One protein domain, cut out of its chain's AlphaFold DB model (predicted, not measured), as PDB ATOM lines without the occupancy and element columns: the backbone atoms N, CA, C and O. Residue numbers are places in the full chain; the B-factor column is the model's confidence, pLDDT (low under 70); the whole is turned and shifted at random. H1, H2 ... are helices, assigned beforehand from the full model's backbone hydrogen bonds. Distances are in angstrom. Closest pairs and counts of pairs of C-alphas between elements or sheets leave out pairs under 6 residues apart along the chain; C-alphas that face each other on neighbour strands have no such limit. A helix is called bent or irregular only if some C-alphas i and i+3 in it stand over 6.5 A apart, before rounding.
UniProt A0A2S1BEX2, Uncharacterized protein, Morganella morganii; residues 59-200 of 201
ATOM      1  N   TYR A  59      13.354 118.683 175.246       93.69
ATOM      2  CA  TYR A  59      12.466 119.669 175.855       93.69
ATOM      3  C   TYR A  59      13.225 120.853 176.464       93.69
ATOM      4  O   TYR A  59      12.809 121.992 176.285       93.69
ATOM      5  N   ALA A  60      14.371 120.618 177.106       91.94
ATOM      6  CA  ALA A  60      15.223 121.700 177.589       91.94
ATOM      7  C   ALA A  60      15.782 122.540 176.427       91.94
ATOM      8  O   ALA A  60      15.775 123.765 176.513       91.94
ATOM      9  N   ASN A  61      16.187 121.907 175.320       93.00
ATOM     10  CA  ASN A  61      16.642 122.613 174.117       93.00
ATOM     11  C   ASN A  61      15.527 123.453 173.487       93.00
ATOM     12  O   ASN A  61      15.753 124.616 173.153       93.00
ATOM     13  N   LEU A  62      14.320 122.891 173.371       94.81
ATOM     14  CA  LEU A  62      13.155 123.619 172.874       94.81
ATOM     15  C   LEU A  62      12.847 124.836 173.756       94.81
ATOM     16  O   LEU A  62      12.717 125.944 173.246       94.81
ATOM     17  N   TRP A  63      12.799 124.646 175.077       94.88
ATOM     18  CA  TRP A  63      12.545 125.718 176.041       94.88
ATOM     19  C   TRP A  63      13.573 126.846 175.953       94.88
ATOM     20  O   TRP A  63      13.198 128.014 175.865       94.88
ATOM     21  N   GLN A  64      14.863 126.500 175.937       93.06
ATOM     22  CA  GLN A  64      15.942 127.483 175.833       93.06
ATOM     23  C   GLN A  64      15.910 128.223 174.497       93.06
ATOM     24  O   GLN A  64      16.096 129.437 174.457       93.06
ATOM     25  N   THR A  65      15.610 127.520 173.403       94.81
ATOM     26  CA  THR A  65      15.506 128.147 172.081       94.81
ATOM     27  C   THR A  65      14.362 129.151 172.053       94.81
ATOM     28  O   THR A  65      14.601 130.306 171.714       94.81
ATOM     29  N   ILE A  66      13.156 128.751 172.479       95.12
ATOM     30  CA  ILE A  66      11.995 129.650 172.558       95.12
ATOM     31  C   ILE A  66      12.324 130.863 173.433       95.12
ATOM     32  O   ILE A  66      12.151 131.998 172.994       95.12
ATOM     33  N   GLY A  67      12.856 130.634 174.637       93.81
ATOM     34  CA  GLY A  67      13.241 131.703 175.556       93.81
ATOM     35  C   GLY A  67      14.229 132.684 174.936       93.81
ATOM     36  O   GLY A  67      13.983 133.887 174.931       93.81
ATOM     37  N   SER A  68      15.308 132.179 174.334       93.62
ATOM     38  CA  SER A  68      16.336 133.013 173.704       93.62
ATOM     39  C   SER A  68      15.802 133.832 172.524       93.62
ATOM     40  O   SER A  68      16.168 135.000 172.378       93.62
ATOM     41  N   THR A  69      14.921 133.255 171.702       94.94
ATOM     42  CA  THR A  69      14.319 133.940 170.553       94.94
ATOM     43  C   THR A  69      13.382 135.045 171.019       94.94
ATOM     44  O   THR A  69      13.485 136.171 170.538       94.94
ATOM     45  N   LEU A  70      12.530 134.768 172.007       93.56
ATOM     46  CA  LEU A  70      11.618 135.774 172.545       93.56
ATOM     47  C   LEU A  70      12.351 136.882 173.308       93.56
ATOM     48  O   LEU A  70      11.996 138.047 173.177       93.56
ATOM     49  N   CYS A  71      13.400 136.556 174.064       93.06
ATOM     50  CA  CYS A  71      14.256 137.556 174.703       93.06
ATOM     51  C   CYS A  71      14.859 138.519 173.680       93.06
ATOM     52  O   CYS A  71      14.775 139.731 173.864       93.06
ATOM     53  N   LYS A  72      15.403 137.991 172.575       93.75
ATOM     54  CA  LYS A  72      15.903 138.817 171.466       93.75
ATOM     55  C   LYS A  72      14.792 139.668 170.857       93.75
ATOM     56  O   LYS A  72      15.009 140.851 170.629       93.75
ATOM     57  N   TYR A  73      13.615 139.087 170.635       93.19
ATOM     58  CA  TYR A  73      12.464 139.795 170.077       93.19
ATOM     59  C   TYR A  73      12.017 140.976 170.951       93.19
ATOM     60  O   TYR A  73      11.734 142.058 170.448       93.19
ATOM     61  N   HIS A  74      12.002 140.784 172.269       90.31
ATOM     62  CA  HIS A  74      11.549 141.781 173.238       90.31
ATOM     63  C   HIS A  74      12.680 142.655 173.812       90.31
ATOM     64  O   HIS A  74      12.432 143.421 174.740       90.31
ATOM     65  N   ASN A  75      13.910 142.557 173.289       92.44
ATOM     66  CA  ASN A  75      15.099 143.256 173.804       92.44
ATOM     67  C   ASN A  75      15.353 143.039 175.312       92.44
ATOM     68  O   ASN A  75      15.813 143.938 176.016       92.44
ATOM     69  N   VAL A  76      15.070 141.835 175.813       91.62
ATOM     70  CA  VAL A  76      15.324 141.431 177.203       91.62
ATOM     71  C   VAL A  76      16.576 140.561 177.261       91.62
ATOM     72  O   VAL A  76      16.779 139.682 176.422       91.62
ATOM     73  N   GLY A  77      17.426 140.784 178.266       90.19
ATOM     74  CA  GLY A  77      18.627 139.976 178.471       90.19
ATOM     75  C   GLY A  77      18.288 138.492 178.697       90.19
ATOM     76  O   GLY A  77      17.347 138.190 179.434       90.19
ATOM     77  N   PRO A  78      19.047 137.541 178.118       86.69
ATOM     78  CA  PRO A  78      18.761 136.108 178.254       86.69
ATOM     79  C   PRO A  78      18.838 135.626 179.711       86.69
ATOM     80  O   PRO A  78      18.081 134.745 180.111       86.69
ATOM     81  N   TYR A  79      19.686 136.259 180.527       89.38
ATOM     82  CA  TYR A  79      19.783 135.985 181.960       89.38
ATOM     83  C   TYR A  79      18.455 136.215 182.681       89.38
ATOM     84  O   TYR A  79      18.039 135.367 183.461       89.38
ATOM     85  N   SER A  80      17.736 137.294 182.375       87.38
ATOM     86  CA  SER A  80      16.452 137.565 183.022       87.38
ATOM     87  C   SER A  80      15.462 136.423 182.818       87.38
ATOM     88  O   SER A  80      14.750 136.049 183.750       87.38
ATOM     89  N   PHE A  81      15.470 135.813 181.628       89.62
ATOM     90  CA  PHE A  81      14.691 134.612 181.362       89.62
ATOM     91  C   PHE A  81      15.207 133.427 182.164       89.62
ATOM     92  O   PHE A  81      14.408 132.829 182.864       89.62
ATOM     93  N   GLU A  82      16.494 133.083 182.125       87.44
ATOM     94  CA  GLU A  82      17.040 131.923 182.850       87.44
ATOM     95  C   GLU A  82      16.786 131.983 184.364       87.44
ATOM     96  O   GLU A  82      16.324 131.001 184.954       87.44
ATOM     97  N   TRP A  83      17.002 133.153 184.964       87.12
ATOM     98  CA  TRP A  83      16.889 133.401 186.403       87.12
ATOM     99  C   TRP A  83      15.461 133.694 186.876       87.12
ATOM    100  O   TRP A  83      15.250 133.910 188.067       87.12
ATOM    101  N   ASN A  84      14.470 133.646 185.974       86.12
ATOM    102  CA  ASN A  84      13.068 133.932 186.286       86.12
ATOM    103  C   ASN A  84      12.913 135.305 186.966       86.12
ATOM    104  O   ASN A  84      12.302 135.428 188.026       86.12
ATOM    105  N   GLU A  85      13.499 136.338 186.362       87.44
ATOM    106  CA  GLU A  85      13.363 137.715 186.833       87.44
ATOM    107  C   GLU A  85      12.011 138.309 186.403       87.44
ATOM    108  O   GLU A  85      11.534 137.977 185.310       87.44
ATOM    109  N   PRO A  86      11.427 139.243 187.185       87.62
ATOM    110  CA  PRO A  86      10.132 139.860 186.880       87.62
ATOM    111  C   PRO A  86      10.022 140.447 185.470       87.62
ATOM    112  O   PRO A  86       9.000 140.287 184.810       87.62
ATOM    113  N   VAL A  87      11.104 141.045 184.960       86.19
ATOM    114  CA  VAL A  87      11.158 141.623 183.603       86.19
ATOM    115  C   VAL A  87      10.928 140.587 182.488       86.19
ATOM    116  O   VAL A  87      10.553 140.942 181.376       86.19
ATOM    117  N   SER A  88      11.122 139.296 182.776       88.44
ATOM    118  CA  SER A  88      10.937 138.192 181.828       88.44
ATOM    119  C   SER A  88       9.623 137.426 182.011       88.44
ATOM    120  O   SER A  88       9.379 136.465 181.282       88.44
ATOM    121  N   PHE A  89       8.776 137.791 182.977       88.81
ATOM    122  CA  PHE A  89       7.599 136.991 183.334       88.81
ATOM    123  C   PHE A  89       6.619 136.826 182.173       88.81
ATOM    124  O   PHE A  89       6.220 135.699 181.866       88.81
ATOM    125  N   SER A  90       6.296 137.909 181.467       87.00
ATOM    126  CA  SER A  90       5.460 137.867 180.261       87.00
ATOM    127  C   SER A  90       6.074 136.978 179.169       87.00
ATOM    128  O   SER A  90       5.382 136.143 178.582       87.00
ATOM    129  N   ILE A  91       7.392 137.070 178.969       89.94
ATOM    130  CA  ILE A  91       8.150 136.249 178.018       89.94
ATOM    131  C   ILE A  91       8.100 134.770 178.410       89.94
ATOM    132  O   ILE A  91       7.859 133.919 177.561       89.94
ATOM    133  N   ARG A  92       8.274 134.438 179.695       90.75
ATOM    134  CA  ARG A  92       8.204 133.057 180.202       90.75
ATOM    135  C   ARG A  92       6.802 132.469 180.079       90.75
ATOM    136  O   ARG A  92       6.676 131.291 179.746       90.75
ATOM    137  N   LYS A  93       5.748 133.268 180.284       89.12
ATOM    138  CA  LYS A  93       4.363 132.841 180.024       89.12
ATOM    139  C   LYS A  93       4.151 132.525 178.546       89.12
ATOM    140  O   LYS A  93       3.650 131.444 178.231       89.12
ATOM    141  N   LYS A  94       4.604 133.407 177.648       90.38
ATOM    142  CA  LYS A  94       4.556 133.162 176.200       90.38
ATOM    143  C   LYS A  94       5.347 131.919 175.814       90.38
ATOM    144  O   LYS A  94       4.845 131.066 175.090       90.38
ATOM    145  N   ALA A  95       6.555 131.774 176.355       92.88
ATOM    146  CA  ALA A  95       7.408 130.625 176.102       92.88
ATOM    147  C   ALA A  95       6.734 129.319 176.527       92.88
ATOM    148  O   ALA A  95       6.788 128.343 175.788       92.88
ATOM    149  N   ARG A  96       6.038 129.304 177.672       92.19
ATOM    150  CA  ARG A  96       5.238 128.153 178.115       92.19
ATOM    151  C   ARG A  96       4.111 127.832 177.143       92.19
ATOM    152  O   ARG A  96       3.949 126.666 176.798       92.19
ATOM    153  N   PHE A  97       3.356 128.835 176.704       92.50
ATOM    154  CA  PHE A  97       2.292 128.639 175.721       92.50
ATOM    155  C   PHE A  97       2.838 128.044 174.415       92.50
ATOM    156  O   PHE A  97       2.373 126.993 173.979       92.50
ATOM    157  N   LEU A  98       3.882 128.653 173.846       94.56
ATOM    158  CA  LEU A  98       4.516 128.187 172.612       94.56
ATOM    159  C   LEU A  98       5.145 126.803 172.766       94.56
ATOM    160  O   LEU A  98       5.039 125.979 171.867       94.56
ATOM    161  N   PHE A  99       5.751 126.511 173.915       95.06
ATOM    162  CA  PHE A  99       6.310 125.196 174.212       95.06
ATOM    163  C   PHE A  99       5.236 124.103 174.196       95.06
ATOM    164  O   PHE A  99       5.437 123.049 173.592       95.06
ATOM    165  N   LEU A 100       4.091 124.355 174.839       95.00
ATOM    166  CA  LEU A 100       2.953 123.434 174.821       95.00
ATOM    167  C   LEU A 100       2.410 123.264 173.402       95.00
ATOM    168  O   LEU A 100       2.185 122.137 172.968       95.00
ATOM    169  N   LEU A 101       2.254 124.375 172.679       95.56
ATOM    170  CA  LEU A 101       1.753 124.383 171.314       95.56
ATOM    171  C   LEU A 101       2.664 123.588 170.369       95.56
ATOM    172  O   LEU A 101       2.183 122.715 169.660       95.56
ATOM    173  N   GLU A 102       3.978 123.811 170.404       95.69
ATOM    174  CA  GLU A 102       4.956 123.085 169.581       95.69
ATOM    175  C   GLU A 102       4.883 121.569 169.793       95.69
ATOM    176  O   GLU A 102       4.904 120.810 168.825       95.69
ATOM    177  N   ILE A 103       4.768 121.123 171.048       95.06
ATOM    178  CA  ILE A 103       4.654 119.698 171.377       95.06
ATOM    179  C   ILE A 103       3.324 119.133 170.888       95.06
ATOM    180  O   ILE A 103       3.315 118.075 170.258       95.06
ATOM    181  N   ALA A 104       2.221 119.835 171.156       94.31
ATOM    182  CA  ALA A 104       0.892 119.396 170.757       94.31
ATOM    183  C   ALA A 104       0.781 119.268 169.235       94.31
ATOM    184  O   ALA A 104       0.358 118.224 168.745       94.31
ATOM    185  N   LEU A 105       1.241 120.277 168.489       94.12
ATOM    186  CA  LEU A 105       1.244 120.252 167.028       94.12
ATOM    187  C   LEU A 105       2.175 119.173 166.477       94.12
ATOM    188  O   LEU A 105       1.807 118.477 165.537       94.12
ATOM    189  N   TYR A 106       3.362 118.993 167.065       93.44
ATOM    190  CA  TYR A 106       4.281 117.945 166.626       93.44
ATOM    191  C   TYR A 106       3.666 116.550 166.773       93.44
ATOM    192  O   TYR A 106       3.751 115.747 165.850       93.44
ATOM    193  N   GLN A 107       3.026 116.266 167.911       91.31
ATOM    194  CA  GLN A 107       2.366 114.979 168.139       91.31
ATOM    195  C   GLN A 107       1.119 114.812 167.279       91.31
ATOM    196  O   GLN A 107       0.911 113.740 166.728       91.31
ATOM    197  N   HIS A 108       0.317 115.864 167.134       91.00
ATOM    198  CA  HIS A 108      -0.856 115.852 166.272       91.00
ATOM    199  C   HIS A 108      -0.482 115.538 164.820       91.00
ATOM    200  O   HIS A 108      -1.081 114.661 164.201       91.00
ATOM    201  N   ARG A 109       0.579 116.180 164.315       89.75
ATOM    202  CA  ARG A 109       1.144 115.879 163.000       89.75
ATOM    203  C   ARG A 109       1.557 114.418 162.892       89.75
ATOM    204  O   ARG A 109       1.209 113.779 161.915       89.75
ATOM    205  N   ASP A 110       2.268 113.897 163.888       85.69
ATOM    206  CA  ASP A 110       2.732 112.504 163.896       85.69
ATOM    207  C   ASP A 110       1.567 111.496 163.883       85.69
ATOM    208  O   ASP A 110       1.688 110.429 163.292       85.69
ATOM    209  N   THR A 111       0.423 111.847 164.486       83.25
ATOM    210  CA  THR A 111      -0.772 110.987 164.526       83.25
ATOM    211  C   THR A 111      -1.680 111.090 163.302       83.25
ATOM    212  O   THR A 111      -2.348 110.112 162.981       83.25
ATOM    213  N   GLU A 112      -1.758 112.255 162.650       72.50
ATOM    214  CA  GLU A 112      -2.714 112.491 161.555       72.50
ATOM    215  C   GLU A 112      -2.103 112.363 160.155       72.50
ATOM    216  O   GLU A 112      -2.843 112.189 159.187       72.50
ATOM    217  N   THR A 113      -0.777 112.448 160.001       62.94
ATOM    218  CA  THR A 113      -0.181 112.410 158.659       62.94
ATOM    219  C   THR A 113      -0.019 110.995 158.121       62.94
ATOM    220  O   THR A 113       0.681 110.170 158.707       62.94
ATOM    221  N   ASP A 114      -0.598 110.768 156.943       62.00
ATOM    222  CA  ASP A 114      -0.271 109.650 156.060       62.00
ATOM    223  C   ASP A 114       1.219 109.713 155.658       62.00
ATOM    224  O   ASP A 114       1.811 110.794 155.554       62.00
ATOM    225  N   ILE A 115       1.839 108.558 155.405       64.56
ATOM    226  CA  ILE A 115       3.275 108.414 155.099       64.56
ATOM    227  C   ILE A 115       3.729 109.263 153.897       64.56
ATOM    228  O   ILE A 115       4.920 109.546 153.754       64.56
ATOM    229  N   TRP A 116       2.784 109.693 153.057       61.84
ATOM    230  CA  TRP A 116       3.015 110.433 151.821       61.84
ATOM    231  C   TRP A 116       2.962 111.960 151.964       61.84
ATOM    232  O   TRP A 116       3.584 112.651 151.158       61.84
ATOM    233  N   TYR A 117       2.268 112.510 152.970       69.56
ATOM    234  CA  TYR A 117       2.087 113.962 153.098       69.56
ATOM    235  C   TYR A 117       2.300 114.453 154.525       69.56
ATOM    236  O   TYR A 117       1.471 114.265 155.411       69.56
ATOM    237  N   LYS A 118       3.407 115.170 154.734       77.12
ATOM    238  CA  LYS A 118       3.670 115.863 155.994       77.12
ATOM    239  C   LYS A 118       3.305 117.332 155.869       77.12
ATOM    240  O   LYS A 118       4.104 118.111 155.356       77.12
ATOM    241  N   GLN A 119       2.161 117.699 156.440       82.94
ATOM    242  CA  GLN A 119       1.699 119.084 156.559       82.94
ATOM    243  C   GLN A 119       2.800 120.031 157.058       82.94
ATOM    244  O   GLN A 119       3.659 119.654 157.873       82.94
ATOM    245  N   SER A 120       2.771 121.265 156.565       90.31
ATOM    246  CA  SER A 120       3.539 122.382 157.103       90.31
ATOM    247  C   SER A 120       3.085 122.720 158.533       90.31
ATOM    248  O   SER A 120       1.961 122.396 158.920       90.31
ATOM    249  N   PRO A 121       3.920 123.399 159.341       91.56
ATOM    250  CA  PRO A 121       3.542 123.796 160.700       91.56
ATOM    251  C   PRO A 121       2.231 124.571 160.800       91.56
ATOM    252  O   PRO A 121       1.476 124.389 161.752       91.56
ATOM    253  N   GLN A 122       1.951 125.411 159.807       92.31
ATOM    254  CA  GLN A 122       0.743 126.219 159.779       92.31
ATOM    255  C   GLN A 122      -0.492 125.395 159.397       92.31
ATOM    256  O   GLN A 122      -1.522 125.514 160.052       92.31
ATOM    257  N   GLU A 123      -0.379 124.492 158.420       91.81
ATOM    258  CA  GLU A 123      -1.455 123.542 158.100       91.81
ATOM    259  C   GLU A 123      -1.763 122.617 159.282       91.81
ATOM    260  O   GLU A 123      -2.928 122.376 159.572       91.81
ATOM    261  N   THR A 124      -0.739 122.163 160.012       93.38
ATOM    262  CA  THR A 124      -0.911 121.362 161.233       93.38
ATOM    263  C   THR A 124      -1.612 122.146 162.345       93.38
ATOM    264  O   THR A 124      -2.412 121.583 163.088       93.38
ATOM    265  N   LEU A 125      -1.339 123.448 162.493       93.88
ATOM    266  CA  LEU A 125      -2.092 124.289 163.428       93.88
ATOM    267  C   LEU A 125      -3.575 124.338 163.047       93.88
ATOM    268  O   LEU A 125      -4.441 124.198 163.909       93.88
ATOM    269  N   TYR A 126      -3.864 124.521 161.763       93.69
ATOM    270  CA  TYR A 126      -5.228 124.583 161.259       93.69
ATOM    271  C   TYR A 126      -5.972 123.255 161.392       93.69
ATOM    272  O   TYR A 126      -7.105 123.258 161.869       93.69
ATOM    273  N   SER A 127      -5.337 122.127 161.064       92.12
ATOM    274  CA  SER A 127      -5.927 120.803 161.291       92.12
ATOM    275  C   SER A 127      -6.177 120.558 162.777       92.12
ATOM    276  O   SER A 127      -7.250 120.084 163.143       92.12
ATOM    277  N   PHE A 128      -5.254 120.978 163.648       92.75
ATOM    278  CA  PHE A 128      -5.401 120.845 165.095       92.75
ATOM    279  C   PHE A 128      -6.599 121.634 165.620       92.75
ATOM    280  O   PHE A 128      -7.417 121.100 166.371       92.75
ATOM    281  N   ILE A 129      -6.728 122.895 165.207       93.19
ATOM    282  CA  ILE A 129      -7.857 123.757 165.574       93.19
ATOM    283  C   ILE A 129      -9.168 123.156 165.065       93.19
ATOM    284  O   ILE A 129     -10.130 123.049 165.827       93.19
ATOM    285  N   TYR A 130      -9.201 122.723 163.808       92.75
ATOM    286  CA  TYR A 130     -10.389 122.122 163.217       92.75
ATOM    287  C   TYR A 130     -10.788 120.826 163.941       92.75
ATOM    288  O   TYR A 130     -11.933 120.675 164.353       92.75
ATOM    289  N   SER A 131      -9.831 119.936 164.202       91.38
ATOM    290  CA  SER A 131     -10.033 118.650 164.884       91.38
ATOM    291  C   SER A 131     -10.504 118.816 166.336       91.38
ATOM    292  O   SER A 131     -11.340 118.052 166.818       91.38
ATOM    293  N   LYS A 132     -10.004 119.831 167.055       91.75
ATOM    294  CA  LYS A 132     -10.332 120.043 168.477       91.75
ATOM    295  C   LYS A 132     -11.521 120.962 168.731       91.75
ATOM    296  O   LYS A 132     -12.155 120.838 169.776       91.75
ATOM    297  N   ILE A 133     -11.791 121.902 167.831       91.62
ATOM    298  CA  ILE A 133     -12.723 123.017 168.069       91.62
ATOM    299  C   ILE A 133     -13.779 123.113 166.959       91.62
ATOM    300  O   ILE A 133     -14.807 123.752 167.153       91.62
ATOM    301  N   GLY A 134     -13.558 122.482 165.801       92.38
ATOM    302  CA  GLY A 134     -14.444 122.584 164.637       92.38
ATOM    303  C   GLY A 134     -14.386 123.943 163.936       92.38
ATOM    304  O   GLY A 134     -15.274 124.264 163.153       92.38
ATOM    305  N   MET A 135     -13.370 124.758 164.233       94.31
ATOM    306  CA  MET A 135     -13.213 126.104 163.682       94.31
ATOM    307  C   MET A 135     -12.419 126.068 162.375       94.31
ATOM    308  O   MET A 135     -11.390 125.395 162.290       94.31
ATOM    309  N   LEU A 136     -12.886 126.810 161.370       93.25
ATOM    310  CA  LEU A 136     -12.207 126.913 160.078       93.25
ATOM    311  C   LEU A 136     -10.975 127.838 160.149       93.25
ATOM    312  O   LEU A 136     -10.955 128.772 160.959       93.25
ATOM    313  N   PRO A 137      -9.957 127.628 159.293       91.88
ATOM    314  CA  PRO A 137      -8.743 128.448 159.278       91.88
ATOM    315  C   PRO A 137      -9.015 129.943 159.074       91.88
ATOM    316  O   PRO A 137      -8.390 130.778 159.727       91.88
ATOM    317  N   GLU A 138      -9.966 130.290 158.206       93.31
ATOM    318  CA  GLU A 138     -10.345 131.673 157.904       93.31
ATOM    319  C   GLU A 138     -10.917 132.354 159.150       93.31
ATOM    320  O   GLU A 138     -10.443 133.416 159.553       93.31
ATOM    321  N   GLN A 139     -11.846 131.673 159.828       93.94
ATOM    322  CA  GLN A 139     -12.439 132.144 161.081       93.94
ATOM    323  C   GLN A 139     -11.371 132.348 162.152       93.94
ATOM    324  O   GLN A 139     -11.385 133.354 162.854       93.94
ATOM    325  N   PHE A 140     -10.425 131.412 162.267       92.81
ATOM    326  CA  PHE A 140      -9.329 131.531 163.219       92.81
ATOM    327  C   PHE A 140      -8.428 132.732 162.913       92.81
ATOM    328  O   PHE A 140      -8.007 133.436 163.831       92.81
ATOM    329  N   ASN A 141      -8.130 132.988 161.640       91.50
ATOM    330  CA  ASN A 141      -7.266 134.093 161.234       91.50
ATOM    331  C   ASN A 141      -7.883 135.466 161.548       91.50
ATOM    332  O   ASN A 141      -7.139 136.366 161.950       91.50
ATOM    333  N   GLU A 142      -9.209 135.595 161.448       93.75
ATOM    334  CA  GLU A 142      -9.981 136.810 161.762       93.75
ATOM    335  C   GLU A 142     -10.074 137.119 163.267       93.75
ATOM    336  O   GLU A 142     -10.401 138.241 163.660       93.75
ATOM    337  N   LEU A 143      -9.763 136.152 164.135       91.06
ATOM    338  CA  LEU A 143      -9.800 136.356 165.579       91.06
ATOM    339  C   LEU A 143      -8.756 137.377 166.048       91.06
ATOM    340  O   LEU A 143      -7.602 137.391 165.608       91.06
ATOM    341  N   SER A 144      -9.137 138.154 167.063       91.06
ATOM    342  CA  SER A 144      -8.187 138.962 167.828       91.06
ATOM    343  C   SER A 144      -7.148 138.076 168.524       91.06
ATOM    344  O   SER A 144      -7.410 136.918 168.849       91.06
ATOM    345  N   ASN A 145      -5.975 138.632 168.824       88.31
ATOM    346  CA  ASN A 145      -4.884 137.916 169.500       88.31
ATOM    347  C   ASN A 145      -5.330 137.232 170.800       88.31
ATOM    348  O   ASN A 145      -5.017 136.067 171.049       88.31
ATOM    349  N   LYS A 146      -6.141 137.935 171.595       86.75
ATOM    350  CA  LYS A 146      -6.735 137.404 172.824       86.75
ATOM    351  C   LYS A 146      -7.702 136.253 172.547       86.75
ATOM    352  O   LYS A 146      -7.685 135.258 173.265       86.75
ATOM    353  N   ALA A 147      -8.529 136.361 171.506       88.94
ATOM    354  CA  ALA A 147      -9.433 135.282 171.124       88.94
ATOM    355  C   ALA A 147      -8.662 134.051 170.617       88.94
ATOM    356  O   ALA A 147      -8.972 132.940 171.040       88.94
ATOM    357  N   LYS A 148      -7.599 134.233 169.819       90.50
ATOM    358  CA  LYS A 148      -6.701 133.143 169.388       90.50
ATOM    359  C   LYS A 148      -6.079 132.412 170.580       90.50
ATOM    360  O   LYS A 148      -6.079 131.183 170.609       90.50
ATOM    361  N   LEU A 149      -5.606 133.155 171.585       88.75
ATOM    362  CA  LEU A 149      -5.092 132.590 172.838       88.75
ATOM    363  C   LEU A 149      -6.133 131.721 173.542       88.75
ATOM    364  O   LEU A 149      -5.833 130.580 173.879       88.75
ATOM    365  N   LEU A 150      -7.348 132.235 173.742       88.06
ATOM    366  CA  LEU A 150      -8.417 131.511 174.439       88.06
ATOM    367  C   LEU A 150      -8.835 130.238 173.695       88.06
ATOM    368  O   LEU A 150      -8.991 129.184 174.312       88.06
ATOM    369  N   VAL A 151      -8.964 130.335 172.370       91.25
ATOM    370  CA  VAL A 151      -9.294 129.212 171.484       91.25
ATOM    371  C   VAL A 151      -8.238 128.113 171.592       91.25
ATOM    372  O   VAL A 151      -8.590 126.946 171.724       91.25
ATOM    373  N   LEU A 152      -6.951 128.464 171.628       91.94
ATOM    374  CA  LEU A 152      -5.865 127.488 171.756       91.94
ATOM    375  C   LEU A 152      -5.635 127.008 173.195       91.94
ATOM    376  O   LEU A 152      -5.174 125.889 173.404       91.94
ATOM    377  N   GLN A 153      -5.958 127.807 174.210       88.94
ATOM    378  CA  GLN A 153      -5.660 127.476 175.604       88.94
ATOM    379  C   GLN A 153      -6.417 126.238 176.085       88.94
ATOM    380  O   GLN A 153      -5.821 125.379 176.735       88.94
ATOM    381  N   LYS A 154      -7.708 126.126 175.756       87.06
ATOM    382  CA  LYS A 154      -8.531 124.979 176.159       87.06
ATOM    383  C   LYS A 154      -7.978 123.643 175.631       87.06
ATOM    384  O   LYS A 154      -7.623 122.808 176.465       87.06
ATOM    385  N   PRO A 155      -7.803 123.434 174.310       90.50
ATOM    386  CA  PRO A 155      -7.287 122.166 173.800       90.50
ATOM    387  C   PRO A 155      -5.855 121.884 174.264       90.50
ATOM    388  O   PRO A 155      -5.513 120.723 174.459       90.50
ATOM    389  N   LEU A 156      -5.024 122.909 174.496       90.31
ATOM    390  CA  LEU A 156      -3.683 122.722 175.062       90.31
ATOM    391  C   LEU A 156      -3.706 122.320 176.543       90.31
ATOM    392  O   LEU A 156      -2.820 121.596 176.985       90.31
ATOM    393  N   SER A 157      -4.695 122.779 177.315       85.88
ATOM    394  CA  SER A 157      -4.854 122.400 178.726       85.88
ATOM    395  C   SER A 157      -5.344 120.962 178.906       85.88
ATOM    396  O   SER A 157      -4.952 120.295 179.858       85.88
ATOM    397  N   GLU A 158      -6.150 120.475 177.963       87.12
ATOM    398  CA  GLU A 158      -6.673 119.104 177.925       87.12
ATOM    399  C   GLU A 158      -5.702 118.134 177.222       87.12
ATOM    400  O   GLU A 158      -5.918 116.922 177.193       87.12
ATOM    401  N   PHE A 159      -4.618 118.655 176.641       88.50
ATOM    402  CA  PHE A 159      -3.658 117.866 175.886       88.50
ATOM    403  C   PHE A 159      -2.816 116.960 176.794       88.50
ATOM    404  O   PHE A 159      -2.119 117.411 177.707       88.50
ATOM    405  N   ASN A 160      -2.805 115.663 176.479       88.75
ATOM    406  CA  ASN A 160      -1.993 114.674 177.184       88.75
ATOM    407  C   ASN A 160      -0.510 114.804 176.811       88.75
ATOM    408  O   ASN A 160      -0.010 114.147 175.898       88.75
ATOM    409  N   LEU A 161       0.209 115.641 177.563       89.25
ATOM    410  CA  LEU A 161       1.646 115.840 177.385       89.25
ATOM    411  C   LEU A 161       2.447 114.551 177.635       89.25
ATOM    412  O   LEU A 161       2.167 113.846 178.619       89.25
ATOM    413  N   PRO A 162       3.519 114.308 176.853       91.81
ATOM    414  CA  PRO A 162       4.486 113.254 177.119       91.81
ATOM    415  C   PRO A 162       5.061 113.385 178.528       91.81
ATOM    416  O   PRO A 162       5.388 114.490 178.968       91.81
ATOM    417  N   GLU A 163       5.260 112.262 179.212       91.00
ATOM    418  CA  GLU A 163       5.740 112.227 180.601       91.00
ATOM    419  C   GLU A 163       7.024 113.050 180.798       91.00
ATOM    420  O   GLU A 163       7.120 113.879 181.702       91.00
ATOM    421  N   LYS A 164       7.985 112.914 179.878       90.56
ATOM    422  CA  LYS A 164       9.243 113.674 179.899       90.56
ATOM    423  C   LYS A 164       9.038 115.188 179.746       90.56
ATOM    424  O   LYS A 164       9.787 115.956 180.346       90.56
ATOM    425  N   ALA A 165       8.051 115.620 178.958       91.06
ATOM    426  CA  ALA A 165       7.718 117.037 178.797       91.06
ATOM    427  C   ALA A 165       7.044 117.591 180.058       91.06
ATOM    428  O   ALA A 165       7.385 118.679 180.517       91.06
ATOM    429  N   ARG A 166       6.133 116.811 180.649       90.81
ATOM    430  CA  ARG A 166       5.441 117.148 181.897       90.81
ATOM    431  C   ARG A 166       6.420 117.288 183.061       90.81
ATOM    432  O   ARG A 166       6.473 118.344 183.677       90.81
ATOM    433  N   SER A 167       7.280 116.286 183.256       90.44
ATOM    434  CA  SER A 167       8.333 116.310 184.277       90.44
ATOM    435  C   SER A 167       9.299 117.485 184.091       90.44
ATOM    436  O   SER A 167       9.815 118.035 185.062       90.44
ATOM    437  N   PHE A 168       9.562 117.896 182.845       91.31
ATOM    438  CA  PHE A 168      10.354 119.092 182.580       91.31
ATOM    439  C   PHE A 168       9.616 120.371 183.002       91.31
ATOM    440  O   PHE A 168      10.199 121.188 183.709       91.31
ATOM    441  N   LEU A 169       8.341 120.530 182.630       89.00
ATOM    442  CA  LEU A 169       7.537 121.702 182.994       89.00
ATOM    443  C   LEU A 169       7.336 121.848 184.508       89.00
ATOM    444  O   LEU A 169       7.330 122.973 184.999       89.00
ATOM    445  N   GLU A 170       7.193 120.743 185.239       88.38
ATOM    446  CA  GLU A 170       7.062 120.732 186.705       88.38
ATOM    447  C   GLU A 170       8.319 121.247 187.417       88.38
ATOM    448  O   GLU A 170       8.232 121.818 188.501       88.38
ATOM    449  N   LYS A 171       9.494 121.095 186.795       88.38
ATOM    450  CA  LYS A 171      10.771 121.599 187.328       88.38
ATOM    451  C   LYS A 171      10.981 123.089 187.066       88.38
ATOM    452  O   LYS A 171      11.910 123.673 187.620       88.38
ATOM    453  N   LEU A 172      10.173 123.710 186.206       86.56
ATOM    454  CA  LEU A 172      10.311 125.127 185.889       86.56
ATOM    455  C   LEU A 172       9.593 125.986 186.932       86.56
ATOM    456  O   LEU A 172       8.386 125.873 187.125       86.56
ATOM    457  N   ALA A 173      10.313 126.941 187.521       79.00
ATOM    458  CA  ALA A 173       9.691 128.015 188.289       79.00
ATOM    459  C   ALA A 173       8.869 128.907 187.344       79.00
ATOM    460  O   ALA A 173       9.431 129.567 186.467       79.00
ATOM    461  N   MET A 174       7.541 128.896 187.465       80.75
ATOM    462  CA  MET A 174       6.666 129.707 186.615       80.75
ATOM    463  C   MET A 174       6.265 131.011 187.300       80.75
ATOM    464  O   MET A 174       6.019 131.009 188.506       80.75
ATOM    465  N   PRO A 175       6.187 132.120 186.546       75.06
ATOM    466  CA  PRO A 175       5.748 133.395 187.091       75.06
ATOM    467  C   PRO A 175       4.276 133.350 187.517       75.06
ATOM    468  O   PRO A 175       3.473 132.602 186.955       75.06
ATOM    469  N   SER A 176       3.927 134.186 188.497       67.75
ATOM    470  CA  SER A 176       2.563 134.310 189.028       67.75
ATOM    471  C   SER A 176       1.540 134.641 187.923       67.75
ATOM    472  O   SER A 176       1.853 135.398 186.994       67.75
ATOM    473  N   PRO A 177       0.298 134.124 187.998       62.06
ATOM    474  CA  PRO A 177      -0.736 134.334 186.984       62.06
ATOM    475  C   PRO A 177      -1.144 135.800 186.745       62.06
ATOM    476  O   PRO A 177      -1.745 136.057 185.712       62.06
ATOM    477  N   ALA A 178      -0.751 136.755 187.598       55.47
ATOM    478  CA  ALA A 178      -1.203 138.151 187.540       55.47
ATOM    479  C   ALA A 178      -0.832 138.946 186.264       55.47
ATOM    480  O   ALA A 178      -1.570 139.860 185.910       55.47
ATOM    481  N   ASP A 179       0.261 138.622 185.556       58.91
ATOM    482  CA  ASP A 179       0.571 139.323 184.292       58.91
ATOM    483  C   ASP A 179      -0.389 138.950 183.158       58.91
ATOM    484  O   ASP A 179      -0.460 137.777 182.768       58.91
ATOM    485  N   ASN A 180      -1.034 139.966 182.584       58.22
ATOM    486  CA  ASN A 180      -1.818 139.859 181.361       58.22
ATOM    487  C   ASN A 180      -0.908 139.871 180.129       58.22
ATOM    488  O   ASN A 180       0.043 140.645 180.035       58.22
ATOM    489  N   PHE A 181      -1.224 139.006 179.171       61.12
ATOM    490  CA  PHE A 181      -0.556 138.939 177.879       61.12
ATOM    491  C   PHE A 181      -1.501 139.526 176.819       61.12
ATOM    492  O   PHE A 181      -2.412 138.837 176.376       61.12
ATOM    493  N   ASP A 182      -1.320 140.799 176.448       57.75
ATOM    494  CA  ASP A 182      -2.116 141.483 175.401       57.75
ATOM    495  C   ASP A 182      -1.461 141.429 174.002       57.75
ATOM    496  O   ASP A 182      -1.919 142.059 173.051       57.75
ATOM    497  N   ILE A 183      -0.380 140.660 173.855       67.62
ATOM    498  CA  ILE A 183       0.414 140.547 172.624       67.62
ATOM    499  C   ILE A 183      -0.056 139.331 171.805       67.62
ATOM    500  O   ILE A 183      -0.631 138.389 172.357       67.62
ATOM    501  N   ASP A 184       0.185 139.333 170.489       77.62
ATOM    502  CA  ASP A 184      -0.065 138.174 169.623       77.62
ATOM    503  C   ASP A 184       0.590 136.902 170.212       77.62
ATOM    504  O   ASP A 184       1.800 136.910 170.496       77.62
ATOM    505  N   PRO A 185      -0.182 135.810 170.427       79.62
ATOM    506  CA  PRO A 185       0.329 134.548 170.965       79.62
ATOM    507  C   PRO A 185       1.540 133.981 170.227       79.62
ATOM    508  O   PRO A 185       2.382 133.336 170.854       79.62
ATOM    509  N   LEU A 186       1.605 134.178 168.911       85.25
ATOM    510  CA  LEU A 186       2.563 133.533 168.017       85.25
ATOM    511  C   LEU A 186       3.731 134.445 167.637       85.25
ATOM    512  O   LEU A 186       4.777 133.965 167.212       85.25
ATOM    513  N   GLU A 187       3.583 135.753 167.822       88.62
ATOM    514  CA  GLU A 187       4.589 136.744 167.441       88.62
ATOM    515  C   GLU A 187       5.957 136.506 168.111       88.62
ATOM    516  O   GLU A 187       6.055 136.072 169.261       88.62
ATOM    517  N   GLY A 188       7.045 136.795 167.400       88.75
ATOM    518  CA  GLY A 188       8.402 136.535 167.892       88.75
ATOM    519  C   GLY A 188       8.797 135.052 167.890       88.75
ATOM    520  O   GLY A 188       9.887 134.716 168.352       88.75
ATOM    521  N   TRP A 189       7.956 134.163 167.352       94.12
ATOM    522  CA  TRP A 189       8.269 132.752 167.157       94.12
ATOM    523  C   TRP A 189       7.759 132.241 165.807       94.12
ATOM    524  O   TRP A 189       6.686 132.611 165.342       94.12
ATOM    525  N   ILE A 190       8.532 131.360 165.172       94.25
ATOM    526  CA  ILE A 190       8.135 130.705 163.922       94.25
ATOM    527  C   ILE A 190       7.668 129.295 164.266       94.25
ATOM    528  O   ILE A 190       8.471 128.467 164.706       94.25
ATOM    529  N   LEU A 191       6.381 129.016 164.055       93.38
ATOM    530  CA  LEU A 191       5.800 127.704 164.336       93.38
ATOM    531  C   LEU A 191       6.530 126.582 163.590       93.38
ATOM    532  O   LEU A 191       6.864 126.695 162.413       93.38
ATOM    533  N   GLY A 192       6.779 125.486 164.300       92.25
ATOM    534  CA  GLY A 192       7.467 124.301 163.804       92.25
ATOM    535  C   GLY A 192       8.988 124.420 163.743       92.25
ATOM    536  O   GLY A 192       9.663 123.413 163.521       92.25
ATOM    537  N   SER A 193       9.563 125.598 164.008       92.44
ATOM    538  CA  SER A 193      11.019 125.738 164.156       92.44
ATOM    539  C   SER A 193      11.560 124.921 165.341       92.44
ATOM    540  O   SER A 193      12.711 124.489 165.327       92.44
ATOM    541  N   GLY A 194      10.708 124.617 166.328       90.75
ATOM    542  CA  GLY A 194      11.025 123.764 167.471       90.75
ATOM    543  C   GLY A 194      11.062 122.265 167.162       90.75
ATOM    544  O   GLY A 194      11.641 121.481 167.922       90.75
ATOM    545  N   TRP A 195      10.492 121.834 166.035       92.56
ATOM    546  CA  TRP A 195      10.335 120.414 165.710       92.56
ATOM    547  C   TRP A 195      11.661 119.691 165.477       92.56
ATOM    548  O   TRP A 195      11.739 118.478 165.672       92.56
ATOM    549  N   ILE A 196      12.722 120.417 165.113       91.31
ATOM    550  CA  ILE A 196      14.071 119.849 164.980       91.31
ATOM    551  C   ILE A 196      14.555 119.221 166.291       91.31
ATOM    552  O   ILE A 196      15.177 118.163 166.267       91.31
ATOM    553  N   TYR A 197      14.202 119.816 167.436       90.56
ATOM    554  CA  TYR A 197      14.560 119.286 168.748       90.56
ATOM    555  C   TYR A 197      13.700 118.072 169.089       90.56
ATOM    556  O   TYR A 197      14.190 117.089 169.642       90.56
ATOM    557  N   LEU A 198      12.418 118.111 168.720       89.25
ATOM    558  CA  LEU A 198      11.457 117.057 169.037       89.25
ATOM    559  C   LEU A 198      11.720 115.747 168.277       89.25
ATOM    560  O   LEU A 198      11.435 114.685 168.838       89.25
ATOM    561  N   LYS A 199      12.326 115.827 167.083       84.94
ATOM    562  CA  LYS A 199      12.725 114.687 166.237       84.94
ATOM    563  C   LYS A 199      13.903 113.862 166.764       84.94
ATOM    564  O   LYS A 199      14.044 112.720 166.354       84.94
ATOM    565  N   MET A 200      14.762 114.411 167.626       65.06
ATOM    566  CA  MET A 200      16.013 113.765 168.070       65.06
ATOM    567  C   MET A 200      15.812 112.627 169.103       65.06
ATOM    568  O   MET A 200      16.595 112.512 170.046       65.06
TER     569      MET A 200
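AT A GLANCE: This is residues 59 to 200 of the 201 residues of an uncharacterized protein of Morganella morganii (UniProt A0A2S1BEX2). Look first for one long helix, H3, running through the middle of the model, with shorter helices crossing it on two opposite sides: H1, H2 and H8 on one, H4 and H6 on the other, with H5 packed on H4. H7 lies at the beginning of H1, and after it residues 171 to 194, with no named element, swing out round the first half of H3 before reaching H8. The printed part has 142 residues, with eight named helices, H1 to H8 in order along the chain, and no named strand; the class is all helix, with 91 residues in the helices. The whole is compact, with a radius of gyration of the C-alphas of 15.0 A, and its outline is rounded, spanning 43 by 35 by 25 A.

IN THESE COORDINATES: Begin with H3, residues 86 to 112: find C-alpha 86 at (10.132, 139.860, 186.880), and from there the helix runs 39.4 A to C-alpha 112 at (-2.714, 112.491, 161.555). It is irregular: C-alphas 87 and 90 are 7.6 A apart, against about 5 A in a regular helix. Before it come H1, residues 59 to 73 and 20.9 A long, and H2, residues 78 to 82 and 6.4 A long. After it, look for H4 at residues 121 to 133, 17.9 A long, H5 at residues 137 to 142, 8.8 A, and H6 at residues 145 to 157, 18.1 A. H6 is neither bent nor irregular, but only just: C-alphas 151 and 154 are 6.4 A apart. H7, residues 163 to 170, measures 10.6 A, and H8, residues 195 to 198, measures 4.9 A and ends with C-alpha 198 at (11.457, 117.057, 169.037).

HOW THE PARTS SIT: H3 is the hub, touching five other helices, and the helix packing is mostly crossed, with no touching pair that is given a tilt at a shallow one. With residues 88 to 99 alone H3 touches H1 at a steep tilt of 52 degrees, opposite ways; the closest C-alphas, of Ile 66 and Ala 95, are 5.9 A apart. H2 touches H3 too, with the C-alphas of Phe 81 and Ser 88 closest at 5.2 A. Farther along H3, H8 touches it, the C-alphas of Tyr 106 and Trp 195 being closest at 6.6 A. H4 stands about perpendicular to H3, at 83 degrees, and touches it closest at the C-alphas of Arg 109 and Thr 124, 6.1 A apart. H3 and H6 only just touch, with 3 pairs of C-alphas within 8 A, the closest being those of Leu 100 and Leu 156 at 6.7 A. H4 and H5 also only just touch, with 3 such pairs, the C-alphas of Tyr 126 and Pro 137 being closest at 5.6 A. H7 touches H1 at residues 59 to 60 alone, with the C-alphas of Tyr 59 and Ala 165 closest at 6.2 A; H3 and H7 are near each other. Among the pairs that stay apart are H1 and H4, and H1 and H6. In H1, H2, H4, H5 and H7 every O i to N i+4 pair is within hydrogen-bond range; in H3 it is 21 of 23, in H6 7 of 9, and H8 is too short for such a pair.

THE WHOLE: The two C-alphas farthest apart, of Pro 86 and Trp 116, are 46.3 A apart. The printed part has no cut. Look for the one long link between H7 and H8, 24 residues. Confidence is low, under 70, at residues 113 to 117, residues 176 to 183 and residue 200, while the mean pLDDT of the printed part is 87.5.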